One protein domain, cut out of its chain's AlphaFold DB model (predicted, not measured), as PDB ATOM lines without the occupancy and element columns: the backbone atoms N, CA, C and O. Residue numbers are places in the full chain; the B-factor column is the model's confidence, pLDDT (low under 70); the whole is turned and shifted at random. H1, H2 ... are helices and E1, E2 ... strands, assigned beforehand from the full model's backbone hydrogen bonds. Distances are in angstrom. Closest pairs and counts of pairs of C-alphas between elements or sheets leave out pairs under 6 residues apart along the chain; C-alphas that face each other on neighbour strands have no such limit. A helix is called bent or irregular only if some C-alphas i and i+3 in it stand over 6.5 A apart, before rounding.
ATOM      1  N   PRO A 336      18.367 -28.863  17.241       56.81
ATOM      2  CA  PRO A 336      16.954 -28.539  17.043       56.81
ATOM      3  C   PRO A 336      16.212 -29.563  16.174       56.81
ATOM      4  O   PRO A 336      14.993 -29.475  16.022       56.81
ATOM      5  N   HIS A 337      16.916 -30.527  15.571       60.94
ATOM      6  CA  HIS A 337      16.345 -31.548  14.691       60.94
ATOM      7  C   HIS A 337      16.629 -32.959  15.219       60.94
ATOM      8  O   HIS A 337      17.356 -33.735  14.598       60.94
ATOM      9  N   PRO A 338      16.047 -33.322  16.374       56.06
ATOM     10  CA  PRO A 338      16.211 -34.651  16.951       56.06
ATOM     11  C   PRO A 338      15.457 -35.751  16.186       56.06
ATOM     12  O   PRO A 338      15.664 -36.933  16.447       56.06
ATOM     13  N   MET A 339      14.537 -35.382  15.287       56.38
ATOM     14  CA  MET A 339      13.608 -36.317  14.651       56.38
ATOM     15  C   MET A 339      14.085 -36.779  13.269       56.38
ATOM     16  O   MET A 339      14.553 -35.981  12.457       56.38
ATOM     17  N   LEU A 340      13.868 -38.069  12.985       57.62
ATOM     18  CA  LEU A 340      14.262 -38.772  11.756       57.62
ATOM     19  C   LEU A 340      13.776 -38.093  10.463       57.62
ATOM     20  O   LEU A 340      14.489 -38.103   9.467       57.62
ATOM     21  N   LYS A 341      12.591 -37.464  10.482       60.38
ATOM     22  CA  LYS A 341      11.989 -36.823   9.297       60.38
ATOM     23  C   LYS A 341      12.902 -35.775   8.651       60.38
ATOM     24  O   LYS A 341      12.932 -35.665   7.436       60.38
ATOM     25  N   ASN A 342      13.705 -35.075   9.450       60.06
ATOM     26  CA  ASN A 342      14.599 -34.030   8.948       60.06
ATOM     27  C   ASN A 342      15.880 -34.612   8.330       60.06
ATOM     28  O   ASN A 342      16.513 -33.970   7.501       60.06
ATOM     29  N   TRP A 343      16.276 -35.831   8.703       66.25
ATOM     30  CA  TRP A 343      17.466 -36.467   8.139       66.25
ATOM     31  C   TRP A 343      17.276 -36.787   6.664       66.25
ATOM     32  O   TRP A 343      18.155 -36.475   5.869       66.25
ATOM     33  N   ASN A 344      16.115 -37.318   6.291       64.12
ATOM     34  CA  ASN A 344      15.833 -37.663   4.901       64.12
ATOM     35  C   ASN A 344      15.911 -36.433   3.984       64.12
ATOM     36  O   ASN A 344      16.459 -36.530   2.899       64.12
ATOM     37  N   ASP A 345      15.485 -35.248   4.417       65.56
ATOM     38  CA  ASP A 345      15.569 -34.055   3.563       65.56
ATOM     39  C   ASP A 345      16.984 -33.459   3.477       65.56
ATOM     40  O   ASP A 345      17.346 -32.848   2.467       65.56
ATOM     41  N   PHE A 346      17.805 -33.625   4.520       69.62
ATOM     42  CA  PHE A 346      19.062 -32.884   4.653       69.62
ATOM     43  C   PHE A 346      20.347 -33.701   4.468       69.62
ATOM     44  O   PHE A 346      21.387 -33.096   4.199       69.62
ATOM     45  N   LEU A 347      20.304 -35.034   4.585       75.56
ATOM     46  CA  LEU A 347      21.503 -35.884   4.523       75.56
ATOM     47  C   LEU A 347      22.127 -35.952   3.126       75.56
ATOM     48  O   LEU A 347      23.333 -36.151   3.000       75.56
ATOM     49  N   HIS A 348      21.310 -35.794   2.084       82.00
ATOM     50  CA  HIS A 348      21.727 -35.982   0.698       82.00
ATOM     51  C   HIS A 348      22.908 -35.094   0.302       82.00
ATOM     52  O   HIS A 348      22.947 -33.895   0.596       82.00
ATOM     53  N   GLY A 349      23.836 -35.665  -0.457       85.75
ATOM     54  CA  GLY A 349      24.981 -34.959  -1.017       85.75
ATOM     55  C   GLY A 349      26.318 -35.436  -0.464       85.75
ATOM     56  O   GLY A 349      26.411 -36.465   0.205       85.75
ATOM     57  N   ARG A 350      27.365 -34.681  -0.807       91.25
ATOM     58  CA  ARG A 350      28.763 -35.021  -0.543       91.25
ATOM     59  C   ARG A 350      29.273 -34.291   0.695       91.25
ATOM     60  O   ARG A 350      29.155 -33.072   0.807       91.25
ATOM     61  N   TRP A 351      29.878 -35.039   1.604       91.88
ATOM     62  CA  TRP A 351      30.344 -34.576   2.904       91.88
ATOM     63  C   TRP A 351      31.828 -34.876   3.059       91.88
ATOM     64  O   TRP A 351      32.242 -36.025   3.007       91.88
ATOM     65  N   ARG A 352      32.649 -33.851   3.249       91.75
ATOM     66  CA  ARG A 352      34.089 -33.966   3.470       91.75
ATOM     67  C   ARG A 352      34.378 -34.214   4.943       91.75
ATOM     68  O   ARG A 352      33.905 -33.467   5.796       91.75
ATOM     69  N   LEU A 353      35.187 -35.222   5.241       89.94
ATOM     70  CA  LEU A 353      35.710 -35.435   6.585       89.94
ATOM     71  C   LEU A 353      36.685 -34.312   6.943       89.94
ATOM     72  O   LEU A 353      37.649 -34.065   6.218       89.94
ATOM     73  N   LEU A 354      36.439 -33.660   8.076       85.56
ATOM     74  CA  LEU A 354      37.230 -32.527   8.543       85.56
ATOM     75  C   LEU A 354      38.025 -32.857   9.811       85.56
ATOM     76  O   LEU A 354      39.179 -32.460   9.936       85.56
ATOM     77  N   TYR A 355      37.432 -33.604  10.744       84.62
ATOM     78  CA  TYR A 355      38.103 -33.995  11.985       84.62
ATOM     79  C   TYR A 355      37.549 -35.303  12.554       84.62
ATOM     80  O   TYR A 355      36.372 -35.598  12.386       84.62
ATOM     81  N   CYS A 356      38.377 -36.051  13.285       83.81
ATOM     82  CA  CYS A 356      37.944 -37.173  14.113       83.81
ATOM     83  C   CYS A 356      38.518 -37.031  15.529       83.81
ATOM     84  O   CYS A 356      39.717 -36.797  15.685       83.81
ATOM     85  N   THR A 357      37.687 -37.191  16.567       76.38
ATOM     86  CA  THR A 357      38.153 -37.184  17.972       76.38
ATOM     87  C   THR A 357      38.987 -38.420  18.331       76.38
ATOM     88  O   THR A 357      39.578 -38.456  19.408       76.38
ATOM     89  N   GLY A 358      38.987 -39.441  17.469       68.56
ATOM     90  CA  GLY A 358      39.758 -40.672  17.608       68.56
ATOM     91  C   GLY A 358      41.200 -40.534  17.109       68.56
ATOM     92  O   GLY A 358      41.947 -39.651  17.534       68.56
ATOM     93  N   GLN A 359      41.621 -41.451  16.232       59.41
ATOM     94  CA  GLN A 359      42.968 -41.433  15.660       59.41
ATOM     95  C   GLN A 359      43.181 -40.204  14.765       59.41
ATOM     96  O   GLN A 359      42.298 -39.780  14.021       59.41
ATOM     97  N   HIS A 360      44.371 -39.611  14.882       56.84
ATOM     98  CA  HIS A 360      44.730 -38.386  14.179       56.84
ATOM     99  C   HIS A 360      44.890 -38.610  12.680       56.84
ATOM    100  O   HIS A 360      45.688 -39.444  12.260       56.84
ATOM    101  N   ILE A 361      44.241 -37.752  11.897       57.09
ATOM    102  CA  ILE A 361      44.507 -37.611  10.469       57.09
ATOM    103  C   ILE A 361      45.728 -36.697  10.313       57.09
ATOM    104  O   ILE A 361      45.704 -35.536  10.727       57.09
ATOM    105  N   GLY A 362      46.811 -37.221   9.740       54.81
ATOM    106  CA  GLY A 362      47.775 -36.393   9.011       54.81
ATOM    107  C   GLY A 362      48.973 -35.773   9.741       54.81
ATOM    108  O   GLY A 362      49.631 -34.942   9.126       54.81
ATOM    109  N   LEU A 363      49.344 -36.159  10.968       53.72
ATOM    110  CA  LEU A 363      50.661 -35.792  11.530       53.72
ATOM    111  C   LEU A 363      51.221 -36.911  12.412       53.72
ATOM    112  O   LEU A 363      50.945 -36.985  13.609       53.72
ATOM    113  N   THR A 364      52.049 -37.766  11.816       58.12
ATOM    114  CA  THR A 364      52.863 -38.738  12.549       58.12
ATOM    115  C   THR A 364      54.335 -38.458  12.288       58.12
ATOM    116  O   THR A 364      54.726 -38.294  11.140       58.12
ATOM    117  N   LEU A 365      55.168 -38.491  13.333       61.91
ATOM    118  CA  LEU A 365      56.635 -38.521  13.187       61.91
ATOM    119  C   LEU A 365      57.140 -39.859  12.617       61.91
ATOM    120  O   LEU A 365      58.335 -40.040  12.392       61.91
ATOM    121  N   ARG A 366      56.227 -40.813  12.405       71.31
ATOM    122  CA  ARG A 366      56.499 -42.107  11.794       71.31
ATOM    123  C   ARG A 366      56.953 -41.911  10.350       71.31
ATOM    124  O   ARG A 366      56.325 -41.175   9.595       71.31
ATOM    125  N   GLN A 367      58.005 -42.624   9.967       71.81
ATOM    126  CA  GLN A 367      58.421 -42.759   8.577       71.81
ATOM    127  C   GLN A 367      57.876 -44.090   8.041       71.81
ATOM    128  O   GLN A 367      58.426 -45.138   8.377       71.81
ATOM    129  N   PRO A 368      56.766 -44.088   7.285       74.44
ATOM    130  CA  PRO A 368      56.212 -45.320   6.750       74.44
ATOM    131  C   PRO A 368      57.071 -45.851   5.590       74.44
ATOM    132  O   PRO A 368      57.701 -45.054   4.885       74.44
ATOM    133  N   PRO A 369      57.080 -47.179   5.368       72.38
ATOM    134  CA  PRO A 369      57.813 -47.797   4.262       72.38
ATOM    135  C   PRO A 369      57.257 -47.362   2.900       72.38
ATOM    136  O   PRO A 369      58.024 -47.092   1.984       72.38
ATOM    137  N   GLN A 370      55.931 -47.221   2.796       77.88
ATOM    138  CA  GLN A 370      55.246 -46.592   1.671       77.88
ATOM    139  C   GLN A 370      54.613 -45.293   2.153       77.88
ATOM    140  O   GLN A 370      53.810 -45.288   3.084       77.88
ATOM    141  N   ARG A 371      55.007 -44.170   1.559       80.44
ATOM    142  CA  ARG A 371      54.547 -42.844   1.981       80.44
ATOM    143  C   ARG A 371      53.307 -42.469   1.184       80.44
ATOM    144  O   ARG A 371      53.402 -42.171  -0.001       80.44
ATOM    145  N   THR A 372      52.153 -42.445   1.842       82.75
ATOM    146  CA  THR A 372      50.897 -42.000   1.228       82.75
ATOM    147  C   THR A 372      50.503 -40.635   1.767       82.75
ATOM    148  O   THR A 372      50.501 -40.419   2.980       82.75
ATOM    149  N   LEU A 373      50.122 -39.725   0.879       85.25
ATOM    150  CA  LEU A 373      49.488 -38.465   1.234       85.25
ATOM    151  C   LEU A 373      47.982 -38.595   1.011       85.25
ATOM    152  O   LEU A 373      47.546 -38.719  -0.133       85.25
ATOM    153  N   ILE A 374      47.191 -38.546   2.083       85.38
ATOM    154  CA  ILE A 374      45.730 -38.496   1.960       85.38
ATOM    155  C   ILE A 374      45.323 -37.155   1.343       85.38
ATOM    156  O   ILE A 374      45.777 -36.092   1.768       85.38
ATOM    157  N   GLY A 375      44.485 -37.223   0.314       82.75
ATOM    158  CA  GLY A 375      43.829 -36.080  -0.301       82.75
ATOM    159  C   GLY A 375      42.524 -35.772   0.421       82.75
ATOM    160  O   GLY A 375      42.511 -35.419   1.598       82.75
ATOM    161  N   ASN A 376      41.410 -35.905  -0.290       85.38
ATOM    162  CA  ASN A 376      40.089 -35.746   0.301       85.38
ATOM    163  C   ASN A 376      39.481 -37.103   0.658       85.38
ATOM    164  O   ASN A 376      39.607 -38.063  -0.105       85.38
ATOM    165  N   ALA A 377      38.794 -37.133   1.797       89.62
ATOM    166  CA  ALA A 377      37.960 -38.239   2.234       89.62
ATOM    167  C   ALA A 377      36.511 -37.743   2.323       89.62
ATOM    168  O   ALA A 377      36.209 -36.825   3.093       89.62
ATOM    169  N   TYR A 378      35.638 -38.313   1.500       92.88
ATOM    170  CA  TYR A 378      34.243 -37.923   1.363       92.88
ATOM    171  C   TYR A 378      33.312 -39.065   1.760       92.88
ATOM    172  O   TYR A 378      33.588 -40.222   1.472       92.88
ATOM    173  N   LEU A 379      32.181 -38.721   2.365       92.00
ATOM    174  CA  LEU A 379      30.994 -39.561   2.460       92.00
ATOM    175  C   LEU A 379      29.905 -38.952   1.583       92.00
ATOM    176  O   LEU A 379      29.582 -37.775   1.725       92.00
ATOM    177  N   THR A 380      29.328 -39.739   0.691       90.50
ATOM    178  CA  THR A 380      28.231 -39.311  -0.177       90.50
ATOM    179  C   THR A 380      26.993 -40.117   0.158       90.50
ATOM    180  O   THR A 380      27.052 -41.342   0.181       90.50
ATOM    181  N   PHE A 381      25.886 -39.423   0.412       88.12
ATOM    182  CA  PHE A 381      24.575 -40.035   0.604       88.12
ATOM    183  C   PHE A 381      23.712 -39.737  -0.619       88.12
ATOM    184  O   PHE A 381      23.403 -38.569  -0.892       88.12
ATOM    185  N   THR A 382      23.326 -40.778  -1.349       86.19
ATOM    186  CA  THR A 382      22.418 -40.696  -2.496       86.19
ATOM    187  C   THR A 382      21.082 -41.345  -2.159       86.19
ATOM    188  O   THR A 382      21.019 -42.355  -1.453       86.19
ATOM    189  N   ARG A 383      20.001 -40.723  -2.640       78.44
ATOM    190  CA  ARG A 383      18.670 -41.325  -2.598       78.44
ATOM    191  C   ARG A 383      18.551 -42.271  -3.775       78.44
ATOM    192  O   ARG A 383      18.911 -41.884  -4.883       78.44
ATOM    193  N   ASP A 384      18.027 -43.454  -3.521       69.50
ATOM    194  CA  ASP A 384      17.541 -44.323  -4.581       69.50
ATOM    195  C   ASP A 384      16.075 -43.948  -4.856       69.50
ATOM    196  O   ASP A 384      15.282 -43.854  -3.913       69.50
ATOM    197  N   GLU A 385      15.737 -43.629  -6.108       63.66
ATOM    198  CA  GLU A 385      14.387 -43.181  -6.490       63.66
ATOM    199  C   GLU A 385      13.353 -44.314  -6.359       63.66
ATOM    200  O   GLU A 385      12.180 -44.034  -6.106       63.66
ATOM    201  N   ASP A 386      13.807 -45.572  -6.412       59.16
ATOM    202  CA  ASP A 386      12.967 -46.774  -6.366       59.16
ATOM    203  C   ASP A 386      12.860 -47.408  -4.959       59.16
ATOM    204  O   ASP A 386      12.086 -48.347  -4.746       59.16
ATOM    205  N   ALA A 387      13.607 -46.909  -3.963       57.59
ATOM    206  CA  ALA A 387      13.636 -47.467  -2.607       57.59
ATOM    207  C   ALA A 387      12.753 -46.692  -1.605       57.59
ATOM    208  O   ALA A 387      12.563 -45.479  -1.697       57.59
ATOM    209  N   ASN A 388      12.253 -47.391  -0.571       60.59
ATOM    210  CA  ASN A 388      11.524 -46.786   0.557       60.59
ATOM    211  C   ASN A 388      12.274 -45.570   1.140       60.59
ATOM    212  O   ASN A 388      13.496 -45.623   1.278       60.59
ATOM    213  N   GLU A 389      11.543 -44.541   1.604       61.00
ATOM    214  CA  GLU A 389      12.072 -43.228   2.051       61.00
ATOM    215  C   GLU A 389      13.219 -43.259   3.083       61.00
ATOM    216  O   GLU A 389      13.877 -42.246   3.304       61.00
ATOM    217  N   THR A 390      13.455 -44.387   3.750       67.06
ATOM    218  CA  THR A 390      14.464 -44.563   4.805       67.06
ATOM    219  C   THR A 390      15.756 -45.232   4.338       67.06
ATOM    220  O   THR A 390      16.648 -45.441   5.161       67.06
ATOM    221  N   THR A 391      15.848 -45.637   3.069       76.62
ATOM    222  CA  THR A 391      17.004 -46.365   2.523       76.62
ATOM    223  C   THR A 391      17.839 -45.429   1.656       76.62
ATOM    224  O   THR A 391      17.318 -44.785   0.753       76.62
ATOM    225  N   LEU A 392      19.133 -45.339   1.948       79.81
ATOM    226  CA  LEU A 392      20.085 -44.459   1.276       79.81
ATOM    227  C   LEU A 392      21.305 -45.265   0.851       79.81
ATOM    228  O   LEU A 392      21.748 -46.152   1.579       79.81
ATOM    229  N   GLN A 393      21.890 -44.928  -0.290       85.94
ATOM    230  CA  GLN A 393      23.190 -45.458  -0.667       85.94
ATOM    231  C   GLN A 393      24.279 -44.559  -0.068       85.94
ATOM    232  O   GLN A 393      24.255 -43.335  -0.217       85.94
ATOM    233  N   LEU A 394      25.208 -45.174   0.662       88.19
ATOM    234  CA  LEU A 394      26.352 -44.524   1.285       88.19
ATOM    235  C   LEU A 394      27.625 -44.928   0.551       88.19
ATOM    236  O   LEU A 394      27.992 -46.103   0.533       88.19
ATOM    237  N   THR A 395      28.328 -43.937   0.015       89.88
ATOM    238  CA  THR A 395      29.633 -44.116  -0.621       89.88
ATOM    239  C   THR A 395      30.703 -43.364   0.160       89.88
ATOM    240  O   THR A 395      30.651 -42.139   0.263       89.88
ATOM    241  N   SER A 396      31.692 -44.081   0.689       91.75
ATOM    242  CA  SER A 396      32.927 -43.507   1.224       91.75
ATOM    243  C   SER A 396      33.993 -43.497   0.135       91.75
ATOM    244  O   SER A 396      34.374 -44.544  -0.382       91.75
ATOM    245  N   GLU A 397      34.456 -42.308  -0.234       92.00
ATOM    246  CA  GLU A 397      35.466 -42.093  -1.264       92.00
ATOM    247  C   GLU A 397      36.698 -41.438  -0.644       92.00
ATOM    248  O   GLU A 397      36.658 -40.311  -0.150       92.00
ATOM    249  N   ILE A 398      37.820 -42.141  -0.700       91.31
ATOM    250  CA  ILE A 398      39.099 -41.699  -0.164       91.31
ATOM    251  C   ILE A 398      40.082 -41.593  -1.320       91.31
ATOM    252  O   ILE A 398      40.372 -42.573  -1.999       91.31
ATOM    253  N   THR A 399      40.645 -40.407  -1.509       90.62
ATOM    254  CA  THR A 399      41.705 -40.164  -2.493       90.62
ATOM    255  C   THR A 399      43.048 -40.030  -1.795       90.62
ATOM    256  O   THR A 399      43.142 -39.435  -0.719       90.62
ATOM    257  N   PHE A 400      44.106 -40.567  -2.393       88.56
ATOM    258  CA  PHE A 400      45.466 -40.454  -1.874       88.56
ATOM    259  C   PHE A 400      46.491 -40.412  -3.011       88.56
ATOM    260  O   PHE A 400      46.193 -40.744  -4.158       88.56
ATOM    261  N   LYS A 401      47.706 -39.968  -2.690       88.12
ATOM    262  CA  LYS A 401      48.852 -39.978  -3.603       88.12
ATOM    263  C   LYS A 401      50.009 -40.758  -3.008       88.12
ATOM    264  O   LYS A 401      50.285 -40.633  -1.812       88.12
ATOM    265  N   LEU A 402      50.697 -41.519  -3.847       85.44
ATOM    266  CA  LEU A 402      51.934 -42.206  -3.493       85.44
ATOM    267  C   LEU A 402      53.109 -41.243  -3.620       85.44
ATOM    268  O   LEU A 402      53.264 -40.578  -4.637       85.44
ATOM    269  N   MET A 403      53.935 -41.151  -2.583       83.88
ATOM    270  CA  MET A 403      55.091 -40.260  -2.560       83.88
ATOM    271  C   MET A 403      56.353 -41.068  -2.906       83.88
ATOM    272  O   MET A 403      56.766 -41.899  -2.096       83.88
ATOM    273  N   PRO A 404      56.977 -40.835  -4.078       68.06
ATOM    274  CA  PRO A 404      58.003 -41.726  -4.632       68.06
ATOM    275  C   PRO A 404      59.381 -41.636  -3.951       68.06
ATOM    276  O   PRO A 404      60.240 -42.472  -4.215       68.06
ATOM    277  N   SER A 405      59.633 -40.642  -3.089       66.50
ATOM    278  CA  SER A 405      60.967 -40.380  -2.527       66.50
ATOM    279  C   SER A 405      60.964 -39.935  -1.060       66.50
ATOM    280  O   SER A 405      59.961 -39.486  -0.493       66.50
ATOM    281  N   SER A 406      62.139 -40.046  -0.425       62.19
ATOM    282  CA  SER A 406      62.389 -39.569   0.940       62.19
ATOM    283  C   SER A 406      62.306 -38.038   1.051       62.19
ATOM    284  O   SER A 406      61.804 -37.527   2.057       62.19
ATOM    285  N   SER A 407      62.720 -37.320   0.005       63.84
ATOM    286  CA  SER A 407      62.482 -35.890  -0.199       63.84
ATOM    287  C   SER A 407      61.122 -35.689  -0.866       63.84
ATOM    288  O   SER A 407      60.855 -36.225  -1.938       63.84
ATOM    289  N   TRP A 408      60.220 -34.953  -0.219       67.44
ATOM    290  CA  TRP A 408      58.906 -34.689  -0.798       67.44
ATOM    291  C   TRP A 408      59.066 -33.682  -1.939       67.44
ATOM    292  O   TRP A 408      59.618 -32.606  -1.699       67.44
ATOM    293  N   PRO A 409      58.582 -33.974  -3.157       67.06
ATOM    294  CA  PRO A 409      58.587 -32.982  -4.212       67.06
ATOM    295  C   PRO A 409      57.710 -31.800  -3.778       67.06
ATOM    296  O   PRO A 409      56.640 -31.983  -3.190       67.06
ATOM    297  N   HIS A 410      58.167 -30.572  -4.034       68.12
ATOM    298  CA  HIS A 410      57.486 -29.351  -3.579       68.12
ATOM    299  C   HIS A 410      56.035 -29.255  -4.072       68.12
ATOM    300  O   HIS A 410      55.169 -28.728  -3.377       68.12
ATOM    301  N   ASN A 411      55.759 -29.816  -5.248       72.38
ATOM    302  CA  ASN A 411      54.430 -29.890  -5.853       72.38
ATOM    303  C   ASN A 411      53.557 -31.038  -5.297       72.38
ATOM    304  O   ASN A 411      52.408 -31.176  -5.714       72.38
ATOM    305  N   LYS A 412      54.092 -31.876  -4.393       76.44
ATOM    306  CA  LYS A 412      53.449 -33.088  -3.858       76.44
ATOM    307  C   LYS A 412      52.840 -33.966  -4.966       76.44
ATOM    308  O   LYS A 412      51.740 -34.504  -4.817       76.44
ATOM    309  N   SER A 413      53.521 -34.050  -6.112       73.81
ATOM    310  CA  SER A 413      53.103 -34.890  -7.231       73.81
ATOM    311  C   SER A 413      53.504 -36.338  -6.999       73.81
ATOM    312  O   SER A 413      54.610 -36.611  -6.535       73.81
ATOM    313  N   GLY A 414      52.627 -37.253  -7.385       78.06
ATOM    314  CA  GLY A 414      52.870 -38.683  -7.331       78.06
ATOM    315  C   GLY A 414      51.686 -39.455  -7.915       78.06
ATOM    316  O   GLY A 414      50.652 -38.829  -8.184       78.06
ATOM    317  N   PRO A 415      51.836 -40.775  -8.121       82.50
ATOM    318  CA  PRO A 415      50.772 -41.633  -8.627       82.50
ATOM    319  C   PRO A 415      49.515 -41.519  -7.767       82.50
ATOM    320  O   PRO A 415      49.596 -41.434  -6.534       82.50
ATOM    321  N   HIS A 416      48.360 -41.498  -8.417       85.94
ATOM    322  CA  HIS A 416      47.075 -41.357  -7.761       85.94
ATOM    323  C   HIS A 416      46.515 -42.724  -7.358       85.94
ATOM    324  O   HIS A 416      46.674 -43.735  -8.041       85.94
ATOM    325  N   GLY A 417      45.845 -42.745  -6.211       86.69
ATOM    326  CA  GLY A 417      45.070 -43.882  -5.750       86.69
ATOM    327  C   GLY A 417      43.728 -43.431  -5.196       86.69
ATOM    328  O   GLY A 417      43.586 -42.326  -4.658       86.69
ATOM    329  N   SER A 418      42.727 -44.291  -5.339       88.88
ATOM    330  CA  SER A 418      41.410 -44.085  -4.751       88.88
ATOM    331  C   SER A 418      40.883 -45.361  -4.118       88.88
ATOM    332  O   SER A 418      41.121 -46.472  -4.590       88.88
ATOM    333  N   LEU A 419      40.171 -45.191  -3.015       87.94
ATOM    334  CA  LEU A 419      39.440 -46.240  -2.334       87.94
ATOM    335  C   LEU A 419      37.977 -45.826  -2.276       87.94
ATOM    336  O   LEU A 419      37.658 -44.718  -1.844       87.94
ATOM    337  N   LEU A 420      37.109 -46.717  -2.725       89.12
ATOM    338  CA  LEU A 420      35.681 -46.503  -2.816       89.12
ATOM    339  C   LEU A 420      34.972 -47.640  -2.086       89.12
ATOM    340  O   LEU A 420      35.188 -48.810  -2.394       89.12
ATOM    341  N   ILE A 421      34.164 -47.290  -1.094       89.06
ATOM    342  CA  ILE A 421      33.408 -48.233  -0.271       89.06
ATOM    343  C   ILE A 421      31.936 -47.877  -0.399       89.06
ATOM    344  O   ILE A 421      31.557 -46.748  -0.097       89.06
ATOM    345  N   ASN A 422      31.116 -48.830  -0.818       86.88
ATOM    346  CA  ASN A 422      29.678 -48.660  -0.969       86.88
ATOM    347  C   ASN A 422      28.934 -49.524   0.047       86.88
ATOM    348  O   ASN A 422      29.306 -50.670   0.287       86.88
ATOM    349  N   SER A 423      27.851 -48.993   0.607       85.44
ATOM    350  CA  SER A 423      26.860 -49.785   1.333       85.44
ATOM    351  C   SER A 423      25.476 -49.162   1.227       85.44
ATOM    352  O   SER A 423      25.320 -47.972   0.952       85.44
ATOM    353  N   ILE A 424      24.462 -49.981   1.473       83.31
ATOM    354  CA  ILE A 424      23.077 -49.544   1.615       83.31
ATOM    355  C   ILE A 424      22.816 -49.290   3.098       83.31
ATOM    356  O   ILE A 424      23.042 -50.163   3.931       83.31
ATOM    357  N   VAL A 425      22.315 -48.110   3.442       80.69
ATOM    358  CA  VAL A 425      22.097 -47.682   4.825       80.69
ATOM    359  C   VAL A 425      20.631 -47.368   5.060       80.69
ATOM    360  O   VAL A 425      20.007 -46.622   4.314       80.69
ATOM    361  N   ARG A 426      20.081 -47.912   6.143       78.62
ATOM    362  CA  ARG A 426      18.742 -47.600   6.643       78.62
ATOM    363  C   ARG A 426      18.834 -46.711   7.874       78.62
ATOM    364  O   ARG A 426      19.527 -47.043   8.837       78.62
ATOM    365  N   THR A 427      18.120 -45.591   7.859       73.12
ATOM    366  CA  THR A 427      18.049 -44.668   8.997       73.12
ATOM    367  C   THR A 427      16.916 -45.084   9.940       73.12
ATOM    368  O   THR A 427      15.778 -45.299   9.527       73.12
ATOM    369  N   THR A 428      17.210 -45.220  11.235       71.31
ATOM    370  CA  THR A 428      16.210 -45.546  12.270       71.31
ATOM    371  C   THR A 428      16.307 -44.575  13.446       71.31
ATOM    372  O   THR A 428      17.389 -44.055  13.732       71.31
ATOM    373  N   PRO A 429      15.202 -44.272  14.150       64.44
ATOM    374  CA  PRO A 429      15.265 -43.413  15.322       64.44
ATOM    375  C   PRO A 429      15.996 -44.139  16.458       64.44
ATOM    376  O   PRO A 429      15.711 -45.294  16.774       64.44
ATOM    377  N   GLY A 430      16.944 -43.458  17.092       62.75
ATOM    378  CA  GLY A 430      17.729 -43.979  18.199       62.75
ATOM    379  C   GLY A 430      17.873 -42.985  19.346       62.75
ATOM    380  O   GLY A 430      17.465 -41.826  19.279       62.75
ATOM    381  N   ARG A 431      18.455 -43.470  20.444       60.28
ATOM    382  CA  ARG A 431      18.864 -42.651  21.585       60.28
ATOM    383  C   ARG A 431      20.320 -42.955  21.897       60.28
ATOM    384  O   ARG A 431      20.694 -44.123  22.008       60.28
ATOM    385  N   ARG A 432      21.125 -41.912  22.055       62.72
ATOM    386  CA  ARG A 432      22.464 -41.986  22.627       62.72
ATOM    387  C   ARG A 432      22.339 -41.847  24.134       62.72
ATOM    388  O   ARG A 432      21.919 -40.799  24.607       62.72
ATOM    389  N   LEU A 433      22.699 -42.887  24.874       55.38
ATOM    390  CA  LEU A 433      22.736 -42.856  26.333       55.38
ATOM    391  C   LEU A 433      24.064 -42.241  26.790       55.38
ATOM    392  O   LEU A 433      25.123 -42.627  26.292       55.38
ATOM    393  N   TYR A 434      24.013 -41.304  27.733       50.25
ATOM    394  CA  TYR A 434      25.198 -40.960  28.514       50.25
ATOM    395  C   TYR A 434      25.355 -42.035  29.589       50.25
ATOM    396  O   TYR A 434      24.434 -42.252  30.377       50.25
ATOM    397  N   LEU A 435      26.480 -42.753  29.593       43.06
ATOM    398  CA  LEU A 435      26.771 -43.732  30.639       43.06
ATOM    399  C   LEU A 435      26.778 -42.999  31.992       43.06
ATOM    400  O   LEU A 435      27.557 -42.067  32.179       43.06
ATOM    401  N   LYS A 436      25.912 -43.407  32.931       39.66
ATOM    402  CA  LYS A 436      26.184 -43.169  34.353       39.66
ATOM    403  C   LYS A 436      27.393 -44.034  34.688       39.66
ATOM    404  O   LYS A 436      27.358 -45.231  34.412       39.66
ATOM    405  N   GLU A 437      28.446 -43.434  35.234       41.38
ATOM    406  CA  GLU A 437      29.562 -44.171  35.824       41.38
ATOM    407  C   GLU A 437      29.011 -45.076  36.935       41.38
ATOM    408  O   GLU A 437      28.797 -44.644  38.064       41.38
ATOM    409  N   ALA A 438      28.728 -46.332  36.601       30.66
ATOM    410  CA  ALA A 438      28.697 -47.405  37.573       30.66
ATOM    411  C   ALA A 438      30.145 -47.888  37.708       30.66
ATOM    412  O   ALA A 438      30.615 -48.680  36.903       30.66
ATOM    413  N   GLU A 439      30.827 -47.270  38.670       38.12
ATOM    414  CA  GLU A 439      32.014 -47.699  39.414       38.12
ATOM    415  C   GLU A 439      33.247 -48.289  38.691       38.12
ATOM    416  O   GLU A 439      33.205 -49.216  37.891       38.12
ATOM    417  N   THR A 440      34.398 -47.802  39.174       34.03
ATOM    418  CA  THR A 440      35.789 -48.272  39.015       34.03
ATOM    419  C   THR A 440      36.613 -47.721  37.842       34.03
ATOM    420  O   THR A 440      36.921 -48.379  36.855       34.03
ATOM    421  N   SER A 441      37.076 -46.487  38.077       32.19
ATOM    422  CA  SER A 441      38.298 -45.801  37.609       32.19
ATOM    423  C   SER A 441      37.989 -44.458  36.928       32.19
ATOM    424  O   SER A 441      37.206 -44.410  35.981       32.19
ATOM    425  N   PRO A 442      38.575 -43.337  37.400       32.38
ATOM    426  CA  PRO A 442      38.263 -42.022  36.864       32.38
ATOM    427  C   PRO A 442      38.905 -41.886  35.484       32.38
ATOM    428  O   PRO A 442      40.096 -41.582  35.345       32.38
ATOM    429  N   SER A 443      38.111 -42.087  34.435       36.19
ATOM    430  CA  SER A 443      38.455 -41.531  33.134       36.19
ATOM    431  C   SER A 443      38.437 -40.001  33.282       36.19
ATOM    432  O   SER A 443      37.485 -39.414  33.785       36.19
ATOM    433  N   LYS A 444      39.546 -39.331  32.942       39.62
ATOM    434  CA  LYS A 444      39.828 -37.916  33.286       39.62
ATOM    435  C   LYS A 444      38.956 -36.869  32.558       39.62
ATOM    436  O   LYS A 444      39.403 -35.737  32.380       39.62
ATOM    437  N   PHE A 445      37.761 -37.223  32.098       45.28
ATOM    438  CA  PHE A 445      36.853 -36.336  31.373       45.28
ATOM    439  C   PHE A 445      35.398 -36.628  31.742       45.28
ATOM    440  O   PHE A 445      34.701 -37.346  31.029       45.28
ATOM    441  N   SER A 446      34.923 -36.034  32.839       47.62
ATOM    442  CA  SER A 446      33.498 -36.062  33.155       47.62
ATOM    443  C   SER A 446      32.768 -34.976  32.338       47.62
ATOM    444  O   SER A 446      32.989 -33.763  32.459       47.62
ATOM    445  N   PHE A 447      31.907 -35.431  31.426       47.62
ATOM    446  CA  PHE A 447      31.001 -34.598  30.624       47.62
ATOM    447  C   PHE A 447      30.087 -33.740  31.521       47.62
ATOM    448  O   PHE A 447      29.824 -32.572  31.231       47.62
ATOM    449  N   GLN A 448      29.658 -34.300  32.657       48.56
ATOM    450  CA  GLN A 448      28.776 -33.626  33.608       48.56
ATOM    451  C   GLN A 448      29.441 -32.443  34.323       48.56
ATOM    452  O   GLN A 448      28.780 -31.415  34.466       48.56
ATOM    453  N   GLU A 449      30.722 -32.501  34.713       48.50
ATOM    454  CA  GLU A 449      31.387 -31.346  35.350       48.50
ATOM    455  C   GLU A 449      31.608 -30.193  34.364       48.50
ATOM    456  O   GLU A 449      31.399 -29.029  34.700       48.50
ATOM    457  N   SER A 450      31.970 -30.501  33.116       49.31
ATOM    458  CA  SER A 450      32.279 -29.477  32.104       49.31
ATOM    459  C   SER A 450      31.033 -28.716  31.634       49.31
ATOM    460  O   SER A 450      31.094 -27.515  31.353       49.31
ATOM    461  N   VAL A 451      29.881 -29.391  31.553       49.91
ATOM    462  CA  VAL A 451      28.616 -28.763  31.147       49.91
ATOM    463  C   VAL A 451      27.908 -28.093  32.331       49.91
ATOM    464  O   VAL A 451      27.367 -26.999  32.164       49.91
ATOM    465  N   SER A 452      27.983 -28.653  33.544       50.69
ATOM    466  CA  SER A 452      27.443 -28.009  34.756       50.69
ATOM    467  C   SER A 452      28.156 -26.690  35.093       50.69
ATOM    468  O   SER A 452      27.490 -25.706  35.425       50.69
ATOM    469  N   GLN A 453      29.478 -26.602  34.897       49.00
ATOM    470  CA  GLN A 453      30.227 -25.340  35.019       49.00
ATOM    471  C   GLN A 453      29.781 -24.277  33.997       49.00
ATOM    472  O   GLN A 453      29.757 -23.083  34.311       49.00
ATOM    473  N   LEU A 454      29.387 -24.684  32.784       48.34
ATOM    474  CA  LEU A 454      28.931 -23.760  31.743       48.34
ATOM    475  C   LEU A 454      27.502 -23.258  31.999       48.34
ATOM    476  O   LEU A 454      27.258 -22.053  31.906       48.34
ATOM    477  N   MET A 455      26.596 -24.164  32.389       45.38
ATOM    478  CA  MET A 455      25.210 -23.865  32.779       45.38
ATOM    479  C   MET A 455      25.138 -22.964  34.021       45.38
ATOM    480  O   MET A 455      24.231 -22.142  34.147       45.38
ATOM    481  N   GLY A 456      26.130 -23.054  34.916       41.41
ATOM    482  CA  GLY A 456      26.287 -22.152  36.059       41.41
ATOM    483  C   GLY A 456      26.833 -20.759  35.707       41.41
ATOM    484  O   GLY A 456      26.704 -19.821  36.502       41.41
ATOM    485  N   SER A 457      27.431 -20.577  34.524       48.97
ATOM    486  CA  SER A 457      28.059 -19.309  34.146       48.97
ATOM    487  C   SER A 457      27.017 -18.230  33.807       48.97
ATOM    488  O   SER A 457      26.054 -18.456  33.072       48.97
ATOM    489  N   LYS A 458      27.228 -16.993  34.290       45.44
ATOM    490  CA  LYS A 458      26.324 -15.840  34.054       45.44
ATOM    491  C   LYS A 458      26.038 -15.559  32.565       45.44
ATOM    492  O   LYS A 458      25.066 -14.878  32.268       45.44
ATOM    493  N   LYS A 459      26.868 -16.065  31.640       47.78
ATOM    494  CA  LYS A 459      26.710 -15.909  30.181       47.78
ATOM    495  C   LYS A 459      25.640 -16.826  29.568       47.78
ATOM    496  O   LYS A 459      25.183 -16.522  28.476       47.78
ATOM    497  N   TRP A 460      25.253 -17.906  30.250       47.75
ATOM    498  CA  TRP A 460      24.343 -18.937  29.724       47.75
ATOM    499  C   TRP A 460      22.977 -18.973  30.424       47.75
ATOM    500  O   TRP A 460      22.067 -19.639  29.943       47.75
ATOM    501  N   LYS A 461      22.782 -18.182  31.491       46.62
ATOM    502  CA  LYS A 461      21.498 -18.074  32.214       46.62
ATOM    503  C   LYS A 461      20.312 -17.589  31.355       46.62
ATOM    504  O   LYS A 461      19.179 -17.820  31.756       46.62
ATOM    505  N   GLY A 462      20.558 -16.937  30.214       44.81
ATOM    506  CA  GLY A 462      19.520 -16.428  29.298       44.81
ATOM    507  C   GLY A 462      19.173 -17.341  28.109       44.81
ATOM    508  O   GLY A 462      18.219 -17.063  27.396       44.81
ATOM    509  N   VAL A 463      19.909 -18.441  27.882       46.97
ATOM    510  CA  VAL A 463      19.803 -19.261  26.646       46.97
ATOM    511  C   VAL A 463      18.706 -20.345  26.723       46.97
ATOM    512  O   VAL A 463      18.474 -21.081  25.768       46.97
ATOM    513  N   GLY A 464      17.947 -20.402  27.820       43.06
ATOM    514  CA  GLY A 464      16.744 -21.229  27.932       43.06
ATOM    515  C   GLY A 464      16.825 -22.368  28.953       43.06
ATOM    516  O   GLY A 464      17.876 -22.728  29.475       43.06
ATOM    517  N   SER A 465      15.639 -22.896  29.249       40.22
ATOM    518  CA  SER A 465      15.230 -23.766  30.364       40.22
ATOM    519  C   SER A 465      15.823 -25.195  30.380       40.22
ATOM    520  O   SER A 465      15.095 -26.168  30.583       40.22
ATOM    521  N   LEU A 466      17.130 -25.385  30.215       46.94
ATOM    522  CA  LEU A 466      17.758 -26.661  30.588       46.94
ATOM    523  C   LEU A 466      18.052 -26.641  32.096       46.94
ATOM    524  O   LEU A 466      19.139 -26.285  32.530       46.94
ATOM    525  N   LYS A 467      17.051 -26.969  32.923       42.12
ATOM    526  CA  LYS A 467      17.258 -27.112  34.379       42.12
ATOM    527  C   LYS A 467      18.108 -28.344  34.720       42.12
ATOM    528  O   LYS A 467      18.804 -28.320  35.727       42.12
ATOM    529  N   GLU A 468      18.105 -29.365  33.857       45.69
ATOM    530  CA  GLU A 468      18.881 -30.602  33.993       45.69
ATOM    531  C   GLU A 468      19.362 -31.107  32.622       45.69
ATOM    532  O   GLU A 468      18.699 -30.901  31.605       45.69
ATOM    533  N   LEU A 469      20.528 -31.762  32.587       50.78
ATOM    534  CA  LEU A 469      21.076 -32.382  31.377       50.78
ATOM    535  C   LEU A 469      20.269 -33.635  30.999       50.78
ATOM    536  O   LEU A 469      20.028 -34.473  31.868       50.78
ATOM    537  N   PRO A 470      19.886 -33.819  29.721       52.59
ATOM    538  CA  PRO A 470      19.124 -34.991  29.311       52.59
ATOM    539  C   PRO A 470      19.962 -36.271  29.447       52.59
ATOM    540  O   PRO A 470      21.096 -36.341  28.978       52.59
ATOM    541  N   HIS A 471      19.376 -37.319  30.034       48.44
ATOM    542  CA  HIS A 471      20.007 -38.644  30.189       48.44
ATOM    543  C   HIS A 471      20.351 -39.329  28.859       48.44
ATOM    544  O   HIS A 471      21.182 -40.238  28.806       48.44
ATOM    545  N   SER A 472      19.713 -38.897  27.773       54.28
ATOM    546  CA  SER A 472      19.990 -39.380  26.432       54.28
ATOM    547  C   SER A 472      19.746 -38.295  25.398       54.28
ATOM    548  O   SER A 472      18.745 -37.584  25.510       54.28
ATOM    549  N   LEU A 473      20.579 -38.228  24.361       56.06
ATOM    550  CA  LEU A 473      20.285 -37.412  23.187       56.06
ATOM    551  C   LEU A 473      19.564 -38.247  22.125       56.06
ATOM    552  O   LEU A 473      20.004 -39.359  21.822       56.06
ATOM    553  N   PRO A 474      18.471 -37.743  21.539       52.94
ATOM    554  CA  PRO A 474      17.908 -38.333  20.331       52.94
ATOM    555  C   PRO A 474      18.953 -38.293  19.206       52.94
ATOM    556  O   PRO A 474      19.587 -37.264  18.971       52.94
ATOM    557  N   SER A 475      19.154 -39.423  18.535       61.31
ATOM    558  CA  SER A 475      20.101 -39.550  17.427       61.31
ATOM    559  C   SER A 475      19.530 -40.448  16.338       61.31
ATOM    560  O   SER A 475      18.695 -41.314  16.603       61.31
ATOM    561  N   THR A 476      19.975 -40.259  15.100       64.25
ATOM    562  CA  THR A 476      19.602 -41.162  14.005       64.25
ATOM    563  C   THR A 476      20.590 -42.311  13.974       64.25
ATOM    564  O   THR A 476      21.788 -42.072  13.850       64.25
ATOM    565  N   LYS A 477      20.101 -43.545  14.113       67.62
ATOM    566  CA  LYS A 477      20.890 -44.769  13.977       67.62
ATOM    567  C   LYS A 477      21.021 -45.160  12.511       67.62
ATOM    568  O   LYS A 477      20.043 -45.087  11.767       67.62
ATOM    569  N   LEU A 478      22.210 -45.603  12.127       68.06
ATOM    570  CA  LEU A 478      22.513 -46.093  10.784       68.06
ATOM    571  C   LEU A 478      22.633 -47.619  10.831       68.06
ATOM    572  O   LEU A 478      23.445 -48.156  11.583       68.06
ATOM    573  N   VAL A 479      21.794 -48.314  10.064       72.62
ATOM    574  CA  VAL A 479      21.834 -49.774   9.907       72.62
ATOM    575  C   VAL A 479      22.330 -50.077   8.504       72.62
ATOM    576  O   VAL A 479      21.694 -49.680   7.533       72.62
ATOM    577  N   HIS A 480      23.467 -50.751   8.399       72.88
ATOM    578  CA  HIS A 480      24.157 -50.982   7.131       72.88
ATOM    579  C   HIS A 480      23.833 -52.371   6.576       72.88
ATOM    580  O   HIS A 480      23.629 -53.315   7.341       72.88
ATOM    581  N   GLY A 481      23.752 -52.470   5.253       68.62
ATOM    582  CA  GLY A 481      23.622 -53.710   4.494       68.62
ATOM    583  C   GLY A 481      24.985 -54.238   4.049       68.62
ATOM    584  O   GLY A 481      25.993 -54.035   4.724       68.62
ATOM    585  N   GLU A 482      25.022 -54.911   2.900       73.00
ATOM    586  CA  GLU A 482      26.268 -55.438   2.337       73.00
ATOM    587  C   GLU A 482      27.271 -54.316   2.017       73.00
ATOM    588  O   GLU A 482      26.897 -53.174   1.729       73.00
ATOM    589  N   LEU A 483      28.557 -54.649   2.137       78.19
ATOM    590  CA  LEU A 483      29.689 -53.756   1.916       78.19
ATOM    591  C   LEU A 483      30.424 -54.181   0.649       78.19
ATOM    592  O   LEU A 483      30.912 -55.307   0.574       78.19
ATOM    593  N   ASP A 484      30.574 -53.257  -0.292       81.00
ATOM    594  CA  ASP A 484      31.451 -53.418  -1.452       81.00
ATOM    595  C   ASP A 484      32.656 -52.480  -1.317       81.00
ATOM    596  O   ASP A 484      32.499 -51.300  -0.999       81.00
ATOM    597  N   VAL A 485      33.867 -53.003  -1.522       82.69
ATOM    598  CA  VAL A 485      35.125 -52.267  -1.341       82.69
ATOM    599  C   VAL A 485      35.976 -52.404  -2.594       82.69
ATOM    600  O   VAL A 485      36.463 -53.485  -2.919       82.69
ATOM    601  N   LYS A 486      36.236 -51.277  -3.255       84.19
ATOM    602  CA  LYS A 486      37.049 -51.193  -4.468       84.19
ATOM    603  C   LYS A 486      38.230 -50.253  -4.265       84.19
ATOM    604  O   LYS A 486      38.067 -49.121  -3.818       84.19
ATOM    605  N   MET A 487      39.423 -50.701  -4.642       81.69
ATOM    606  CA  MET A 487      40.637 -49.882  -4.646       81.69
ATOM    607  C   MET A 487      41.157 -49.755  -6.075       81.69
ATOM    608  O   MET A 487      41.313 -50.760  -6.764       81.69
ATOM    609  N   ASN A 488      41.451 -48.529  -6.498       82.81
ATOM    610  CA  ASN A 488      42.110 -48.242  -7.764       82.81
ATOM    611  C   ASN A 488      43.486 -47.630  -7.479       82.81
ATOM    612  O   ASN A 488      43.610 -46.698  -6.681       82.81
ATOM    613  N   LEU A 489      44.513 -48.150  -8.142       79.44
ATOM    614  CA  LEU A 489      45.883 -47.648  -8.101       79.44
ATOM    615  C   LEU A 489      46.370 -47.471  -9.535       79.44
ATOM    616  O   LEU A 489      46.086 -48.320 -10.381       79.44
ATOM    617  N   ASP A 490      47.110 -46.395  -9.794       75.25
ATOM    618  CA  ASP A 490      47.721 -46.190 -11.104       75.25
ATOM    619  C   ASP A 490      48.658 -47.367 -11.474       75.25
ATOM    620  O   ASP A 490      49.417 -47.858 -10.630       75.25
ATOM    621  N   PRO A 491      48.630 -47.832 -12.739       59.88
ATOM    622  CA  PRO A 491      49.183 -49.124 -13.164       59.88
ATOM    623  C   PRO A 491      50.716 -49.246 -13.111       59.88
ATOM    624  O   PRO A 491      51.247 -50.334 -13.314       59.88
ATOM    625  N   SER A 492      51.453 -48.170 -12.824       59.19
ATOM    626  CA  SER A 492      52.923 -48.155 -12.833       59.19
ATOM    627  C   SER A 492      53.599 -48.807 -11.611       59.19
ATOM    628  O   SER A 492      54.822 -48.911 -11.604       59.19
ATOM    629  N   HIS A 493      52.844 -49.261 -10.598       55.59
ATOM    630  CA  HIS A 493      53.377 -49.819  -9.334       55.59
ATOM    631  C   HIS A 493      52.669 -51.111  -8.871       55.59
ATOM    632  O   HIS A 493      52.505 -51.372  -7.680       55.59
ATOM    633  N   ALA A 494      52.180 -51.925  -9.811       56.53
ATOM    634  CA  ALA A 494      51.324 -53.071  -9.508       56.53
ATOM    635  C   ALA A 494      52.104 -54.328  -9.064       56.53
ATOM    636  O   ALA A 494      52.190 -55.312  -9.795       56.53
ATOM    637  N   ASN A 495      52.622 -54.327  -7.834       70.31
ATOM    638  CA  ASN A 495      52.855 -55.560  -7.076       70.31
ATOM    639  C   ASN A 495      51.819 -55.656  -5.943       70.31
ATOM    640  O   ASN A 495      51.587 -54.685  -5.221       70.31
ATOM    641  N   VAL A 496      51.201 -56.827  -5.760       74.31
ATOM    642  CA  VAL A 496      50.171 -57.069  -4.729       74.31
ATOM    643  C   VAL A 496      50.691 -56.720  -3.327       74.31
ATOM    644  O   VAL A 496      49.963 -56.131  -2.527       74.31
ATOM    645  N   GLY A 497      51.968 -57.006  -3.045       76.62
ATOM    646  CA  GLY A 497      52.596 -56.662  -1.765       76.62
ATOM    647  C   GLY A 497      52.731 -55.152  -1.529       76.62
ATOM    648  O   GLY A 497      52.519 -54.675  -0.414       76.62
ATOM    649  N   GLU A 498      53.019 -54.378  -2.579       75.50
ATOM    650  CA  GLU A 498      53.095 -52.913  -2.497       75.50
ATOM    651  C   GLU A 498      51.705 -52.302  -2.312       75.50
ATOM    652  O   GLU A 498      51.519 -51.455  -1.438       75.50
ATOM    653  N   ALA A 499      50.704 -52.797  -3.045       77.25
ATOM    654  CA  ALA A 499      49.312 -52.383  -2.878       77.25
ATOM    655  C   ALA A 499      48.803 -52.639  -1.447       77.25
ATOM    656  O   ALA A 499      48.134 -51.784  -0.861       77.25
ATOM    657  N   GLN A 500      49.171 -53.773  -0.841       81.62
ATOM    658  CA  GLN A 500      48.818 -54.091   0.542       81.62
ATOM    659  C   GLN A 500      49.518 -53.167   1.552       81.62
ATOM    660  O   GLN A 500      48.893 -52.724   2.518       81.62
ATOM    661  N   ALA A 501      50.791 -52.828   1.324       82.69
ATOM    662  CA  ALA A 501      51.524 -51.875   2.159       82.69
ATOM    663  C   ALA A 501      50.919 -50.462   2.086       82.69
ATOM    664  O   ALA A 501      50.747 -49.811   3.117       82.69
ATOM    665  N   VAL A 502      50.533 -50.021   0.887       83.56
ATOM    666  CA  VAL A 502      49.819 -48.758   0.660       83.56
ATOM    667  C   VAL A 502      48.473 -48.760   1.378       83.56
ATOM    668  O   VAL A 502      48.165 -47.824   2.108       83.56
ATOM    669  N   LEU A 503      47.682 -49.821   1.234       84.25
ATOM    670  CA  LEU A 503      46.374 -49.924   1.878       84.25
ATOM    671  C   LEU A 503      46.483 -49.917   3.412       84.25
ATOM    672  O   LEU A 503      45.693 -49.250   4.082       84.25
ATOM    673  N   ASN A 504      47.482 -50.601   3.975       85.62
ATOM    674  CA  ASN A 504      47.771 -50.553   5.409       85.62
ATOM    675  C   ASN A 504      48.146 -49.142   5.872       85.62
ATOM    676  O   ASN A 504      47.723 -48.715   6.943       85.62
ATOM    677  N   GLU A 505      48.899 -48.405   5.061       85.56
ATOM    678  CA  GLU A 505      49.260 -47.030   5.372       85.56
ATOM    679  C   GLU A 505      48.036 -46.103   5.382       85.56
ATOM    680  O   GLU A 505      47.831 -45.362   6.346       85.56
ATOM    681  N   VAL A 506      47.177 -46.189   4.362       84.62
ATOM    682  CA  VAL A 506      45.938 -45.396   4.304       84.62
ATOM    683  C   VAL A 506      45.045 -45.714   5.514       84.62
ATOM    684  O   VAL A 506      44.497 -44.795   6.123       84.62
ATOM    685  N   ARG A 507      44.968 -46.989   5.938       84.31
ATOM    686  CA  ARG A 507      44.235 -47.430   7.147       84.31
ATOM    687  C   ARG A 507      44.740 -46.817   8.448       84.31
ATOM    688  O   ARG A 507      43.959 -46.677   9.380       84.31
ATOM    689  N   ILE A 508      46.019 -46.461   8.527       81.94
ATOM    690  CA  ILE A 508      46.595 -45.813   9.712       81.94
ATOM    691  C   ILE A 508      46.259 -44.314   9.738       81.94
ATOM    692  O   ILE A 508      46.143 -43.729  10.815       81.94
ATOM    693  N   GLN A 509      46.127 -43.676   8.571       80.12
ATOM    694  CA  GLN A 509      45.959 -42.222   8.465       80.12
ATOM    695  C   GLN A 509      44.501 -41.743   8.503       80.12
ATOM    696  O   GLN A 509      44.265 -40.553   8.712       80.12
ATOM    697  N   ILE A 510      43.529 -42.629   8.288       83.56
ATOM    698  CA  ILE A 510      42.103 -42.284   8.225       83.56
ATOM    699  C   ILE A 510      41.344 -43.047   9.317       83.56
ATOM    700  O   ILE A 510      41.701 -44.188   9.613       83.56
ATOM    701  N   PRO A 511      40.285 -42.462   9.911       86.19
ATOM    702  CA  PRO A 511      39.487 -43.155  10.911       86.19
ATOM    703  C   PRO A 511      38.934 -44.486  10.378       86.19
ATOM    704  O   PRO A 511      38.478 -44.543   9.230       86.19
ATOM    705  N   PRO A 512      38.920 -45.552  11.198       84.44
ATOM    706  CA  PRO A 512      38.430 -46.862  10.779       84.44
ATOM    707  C   PRO A 512      36.970 -46.825  10.316       84.44
ATOM    708  O   PRO A 512      36.578 -47.656   9.506       84.44
ATOM    709  N   GLU A 513      36.180 -45.861  10.787       86.88
ATOM    710  CA  GLU A 513      34.783 -45.657  10.404       86.88
ATOM    711  C   GLU A 513      34.607 -45.172   8.952       86.88
ATOM    712  O   GLU A 513      33.524 -45.292   8.395       86.88
ATOM    713  N   MET A 514      35.655 -44.639   8.314       85.69
ATOM    714  CA  MET A 514      35.629 -44.288   6.885       85.69
ATOM    715  C   MET A 514      35.977 -45.471   5.981       85.69
ATOM    716  O   MET A 514      35.665 -45.445   4.794       85.69
ATOM    717  N   PHE A 515      36.657 -46.472   6.540       81.50
ATOM    718  CA  PHE A 515      37.014 -47.718   5.868       81.50
ATOM    719  C   PHE A 515      35.932 -48.778   6.014       81.50
ATOM    720  O   PHE A 515      35.645 -49.525   5.086       81.50
ATOM    721  N   ASP A 516      35.365 -48.845   7.209       82.25
ATOM    722  CA  ASP A 516      34.295 -49.742   7.578       82.25
ATOM    723  C   ASP A 516      33.136 -48.886   8.078       82.25
ATOM    724  O   ASP A 516      33.008 -48.583   9.270       82.25
ATOM    725  N   ILE A 517      32.317 -48.453   7.121       82.75
ATOM    726  CA  ILE A 517      31.184 -47.562   7.367       82.75
ATOM    727  C   ILE A 517      30.144 -48.191   8.297       82.75
ATOM    728  O   ILE A 517      29.422 -47.446   8.956       82.75
ATOM    729  N   THR A 518      30.146 -49.519   8.478       77.56
ATOM    730  CA  THR A 518      29.280 -50.199   9.459       77.56
ATOM    731  C   THR A 518      29.575 -49.784  10.897       77.56
ATOM    732  O   THR A 518      28.707 -49.869  11.766       77.56
ATOM    733  N   LYS A 519      30.778 -49.254  11.158       80.94
ATOM    734  CA  LYS A 519      31.153 -48.707  12.464       80.94
ATOM    735  C   LYS A 519      30.506 -47.357  12.756       80.94
ATOM    736  O   LYS A 519      30.612 -46.893  13.888       80.94
ATOM    737  N   LEU A 520      29.851 -46.716  11.789       83.12
ATOM    738  CA  LEU A 520      29.072 -45.500  12.016       83.12
ATOM    739  C   LEU A 520      27.709 -45.882  12.594       83.12
ATOM    740  O   LEU A 520      26.867 -46.443  11.898       83.12
ATOM    741  N   VAL A 521      27.496 -45.564  13.871       78.44
ATOM    742  CA  VAL A 521      26.322 -46.023  14.632       78.44
ATOM    743  C   VAL A 521      25.226 -44.985  14.655       78.44
ATOM    744  O   VAL A 521      24.055 -45.317  14.488       78.44
ATOM    745  N   CYS A 522      25.579 -43.731  14.916       77.12
ATOM    746  CA  CYS A 522      24.603 -42.658  14.919       77.12
ATOM    747  C   CYS A 522      25.190 -41.354  14.412       77.12
ATOM    748  O   CYS A 522      26.403 -41.214  14.296       77.12
ATOM    749  N   GLY A 523      24.336 -40.380  14.141       78.94
ATOM    750  CA  GLY A 523      24.817 -39.037  13.904       78.94
ATOM    751  C   GLY A 523      23.854 -37.957  14.347       78.94
ATOM    752  O   GLY A 523      22.718 -38.211  14.763       78.94
ATOM    753  N   THR A 524      24.362 -36.741  14.229       79.88
ATOM    754  CA  THR A 524      23.712 -35.488  14.568       79.88
ATOM    755  C   THR A 524      23.879 -34.547  13.381       79.88
ATOM    756  O   THR A 524      24.992 -34.129  13.051       79.88
ATOM    757  N   TYR A 525      22.766 -34.204  12.737       79.19
ATOM    758  CA  TYR A 525      22.743 -33.155  11.730       79.19
ATOM    759  C   TYR A 525      22.740 -31.808  12.447       79.19
ATOM    760  O   TYR A 525      21.827 -31.516  13.221       79.19
ATOM    761  N   ILE A 526      23.782 -31.010  12.224       76.38
ATOM    762  CA  ILE A 526      23.906 -29.698  12.851       76.38
ATOM    763  C   ILE A 526      23.217 -28.693  11.936       76.38
ATOM    764  O   ILE A 526      22.137 -28.217  12.250       76.38
ATOM    765  N   ASP A 527      23.772 -28.391  10.774       73.25
ATOM    766  CA  ASP A 527      23.162 -27.451   9.836       73.25
ATOM    767  C   ASP A 527      23.445 -27.872   8.392       73.25
ATOM    768  O   ASP A 527      24.060 -28.907   8.135       73.25
ATOM    769  N   SER A 528      23.021 -27.062   7.420       75.69
ATOM    770  CA  SER A 528      23.208 -27.366   5.996       75.69
ATOM    771  C   SER A 528      24.666 -27.497   5.559       75.69
ATOM    772  O   SER A 528      24.911 -27.917   4.430       75.69
ATOM    773  N   ARG A 529      25.620 -27.107   6.409       80.56
ATOM    774  CA  ARG A 529      27.057 -27.140   6.155       80.56
ATOM    775  C   ARG A 529      27.759 -28.217   6.967       80.56
ATOM    776  O   ARG A 529      28.882 -28.543   6.607       80.56
ATOM    777  N   MET A 530      27.172 -28.715   8.055       86.12
ATOM    778  CA  MET A 530      27.893 -29.512   9.044       86.12
ATOM    779  C   MET A 530      27.075 -30.675   9.606       86.12
ATOM    780  O   MET A 530      25.915 -30.531   9.993       86.12
ATOM    781  N   MET A 531      27.747 -31.815   9.748       88.19
ATOM    782  CA  MET A 531      27.210 -33.019  10.367       88.19
ATOM    783  C   MET A 531      28.264 -33.672  11.261       88.19
ATOM    784  O   MET A 531      29.460 -33.605  10.980       88.19
ATOM    785  N   VAL A 532      27.819 -34.329  12.330       88.44
ATOM    786  CA  VAL A 532      28.667 -35.171  13.179       88.44
ATOM    787  C   VAL A 532      28.168 -36.605  13.101       88.44
ATOM    788  O   VAL A 532      26.995 -36.855  13.365       88.44
ATOM    789  N   LEU A 533      29.046 -37.548  12.774       87.94
ATOM    790  CA  LEU A 533      28.765 -38.981  12.875       87.94
ATOM    791  C   LEU A 533      29.589 -39.591  14.007       87.94
ATOM    792  O   LEU A 533      30.705 -39.157  14.283       87.94
ATOM    793  N   ARG A 534      29.034 -40.592  14.683       85.19
ATOM    794  CA  ARG A 534      29.638 -41.263  15.831       85.19
ATOM    795  C   ARG A 534      29.959 -42.715  15.501       85.19
ATOM    796  O   ARG A 534      29.094 -43.448  15.016       85.19
ATOM    797  N   GLY A 535      31.188 -43.116  15.811       81.50
ATOM    798  CA  GLY A 535      31.650 -44.495  15.714       81.50
ATOM    799  C   GLY A 535      31.147 -45.383  16.861       81.50
ATOM    800  O   GLY A 535      30.752 -44.882  17.916       81.50
ATOM    801  N   VAL A 536      31.225 -46.709  16.700       77.94
ATOM    802  CA  VAL A 536      30.943 -47.706  17.765       77.94
ATOM    803  C   VAL A 536      31.796 -47.464  19.019       77.94
ATOM    804  O   VAL A 536      31.340 -47.657  20.140       77.94
ATOM    805  N   ASN A 537      33.027 -46.995  18.834       73.00
ATOM    806  CA  ASN A 537      33.978 -46.643  19.894       73.00
ATOM    807  C   ASN A 537      33.680 -45.286  20.575       73.00
ATOM    808  O   ASN A 537      34.457 -44.847  21.422       73.00
ATOM    809  N   GLY A 538      32.611 -44.586  20.183       72.62
ATOM    810  CA  GLY A 538      32.268 -43.250  20.674       72.62
ATOM    811  C   GLY A 538      33.034 -42.096  20.013       72.62
ATOM    812  O   GLY A 538      32.793 -40.935  20.369       72.62
ATOM    813  N   SER A 539      33.916 -42.375  19.044       80.38
ATOM    814  CA  SER A 539      34.612 -41.354  18.253       80.38
ATOM    815  C   SER A 539      33.596 -40.446  17.553       80.38
ATOM    816  O   SER A 539      32.531 -40.898  17.139       80.38
ATOM    817  N   ALA A 540      33.887 -39.151  17.458       85.88
ATOM    818  CA  ALA A 540      33.102 -38.193  16.692       85.88
ATOM    819  C   ALA A 540      33.866 -37.808  15.434       85.88
ATOM    820  O   ALA A 540      34.975 -37.280  15.520       85.88
ATOM    821  N   LEU A 541      33.240 -38.039  14.286       88.81
ATOM    822  CA  LEU A 541      33.691 -37.614  12.978       88.81
ATOM    823  C   LEU A 541      32.896 -36.370  12.582       88.81
ATOM    824  O   LEU A 541      31.671 -36.407  12.465       88.81
ATOM    825  N   LEU A 542      33.603 -35.261  12.405       88.75
ATOM    826  CA  LEU A 542      33.059 -33.983  11.977       88.75
ATOM    827  C   LEU A 542      33.162 -33.872  10.458       88.75
ATOM    828  O   LEU A 542      34.262 -33.952   9.904       88.75
ATOM    829  N   PHE A 543      32.030 -33.633   9.808       89.81
ATOM    830  CA  PHE A 543      31.921 -33.487   8.364       89.81
ATOM    831  C   PHE A 543      31.433 -32.098   7.975       89.81
ATOM    832  O   PHE A 543      30.570 -31.523   8.643       89.81
ATOM    833  N   THR A 544      31.938 -31.595   6.851       89.50
ATOM    834  CA  THR A 544      31.425 -30.396   6.187       89.50
ATOM    835  C   THR A 544      30.880 -30.719   4.806       89.50
ATOM    836  O   THR A 544      31.375 -31.613   4.127       89.50
ATOM    837  N   ARG A 545      29.833 -30.020   4.375       86.62
ATOM    838  CA  ARG A 545      29.243 -30.235   3.050       86.62
ATOM    839  C   ARG A 545      30.169 -29.679   1.962       86.62
ATOM    840  O   ARG A 545      30.682 -28.571   2.123       86.62
ATOM    841  N   SER A 546      30.396 -30.464   0.906       77.81
ATOM    842  CA  SER A 546      31.284 -30.141  -0.221       77.81
ATOM    843  C   SER A 546      30.546 -29.617  -1.439       77.81
ATOM    844  O   SER A 546      29.361 -29.978  -1.621       77.81
TER     845      SER A 546
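What this domain is: This is residues 336 to 546 of the 546 residues of an uncharacterized protein of Vanilla planifolia (UniProt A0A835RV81). Eight antiparallel strands close into a lopsided barrel, in which the long strands E2 to E5 run well past the short strands E1, E6, E7 and E8. H3 crosses the wall of long strands on the inside, and the sharply bent pair E4 and E5 reaches out to a loose head that holds H2, where residues 438 to 445 and 456 to 462 stick out. The printed part has 211 residues with four named helices and eight named strands, in the order H1 E1 E2 E3 E4 H2 E5 H3 H4 E6 E7 E8, a mixed class. It is only just loose, close to compact, with a radius of gyration of the C-alphas of 20.3 A and spans of 62 by 47 by 34 A.

Where its parts are: Find C-alpha 349 at (24.981, -34.959, -1.017), where E1, residues 349 to 356, begins. Next come E2, residues 371 to 383, 36.2 A long, and E3, residues 391 to 403, 38.9 A. E4, residues 416 to 433, spans 41.9 A and bends by 96 degrees at residue 429; E5, residues 472 to 489, spans 43.9 A and bends by 71 degrees at residue 482. Look for E6 at residues 520 to 527, E7 at 530 to 535 and E8 at 540 to 545, ending at (29.243, -30.235, 3.050). The helices are H1, residues 341 to 346, H2, 447 to 455, H3, 496 to 509, 20.3 A long from C-alpha 496 at (50.171, -57.069, -4.729), and H4, 512 to 515.

How they stand to each other: Go round the barrel from E1 to E8 and back to E1; E1 to E4 and E6 to E8 are meanders, each strand the antiparallel neighbour of the one before. Look for N 351 and O 379 between E1 and E2, 2.8 A, and N 426 and O 479 between E4 and E5, 2.8 A. E5 and E6 pair through N 478 and O 521, 3.0 A, and E8 and E1 close the ring through N 352 and O 544, 2.7 A. H3 is inside the barrel at a height over the sheet of 8.4 A, across the strands, at 71 degrees to E3 on the local plane; the closest C-alphas of H3 and E2 are Glu 505 and Thr 372, 6.7 A. H1 and H4 are on the barrel, outside it and over none of its strands, while H2 is not on it. In H3 every O i to N i+4 pair is within hydrogen-bond range, in H1 1 of 2 and in H2 4 of 5; H4 is too short for such a pair.

The domain as a whole: The C-alphas of Lys 458 and Asn 495 are the two farthest apart, 63.0 A. The printed part has no cut, and the links E1 to E2, E3 to E4, E4 to H2 and H2 to E5 are long. The mean pLDDT of the printed part is 70.6; among the residues under 70 are 429 to 478.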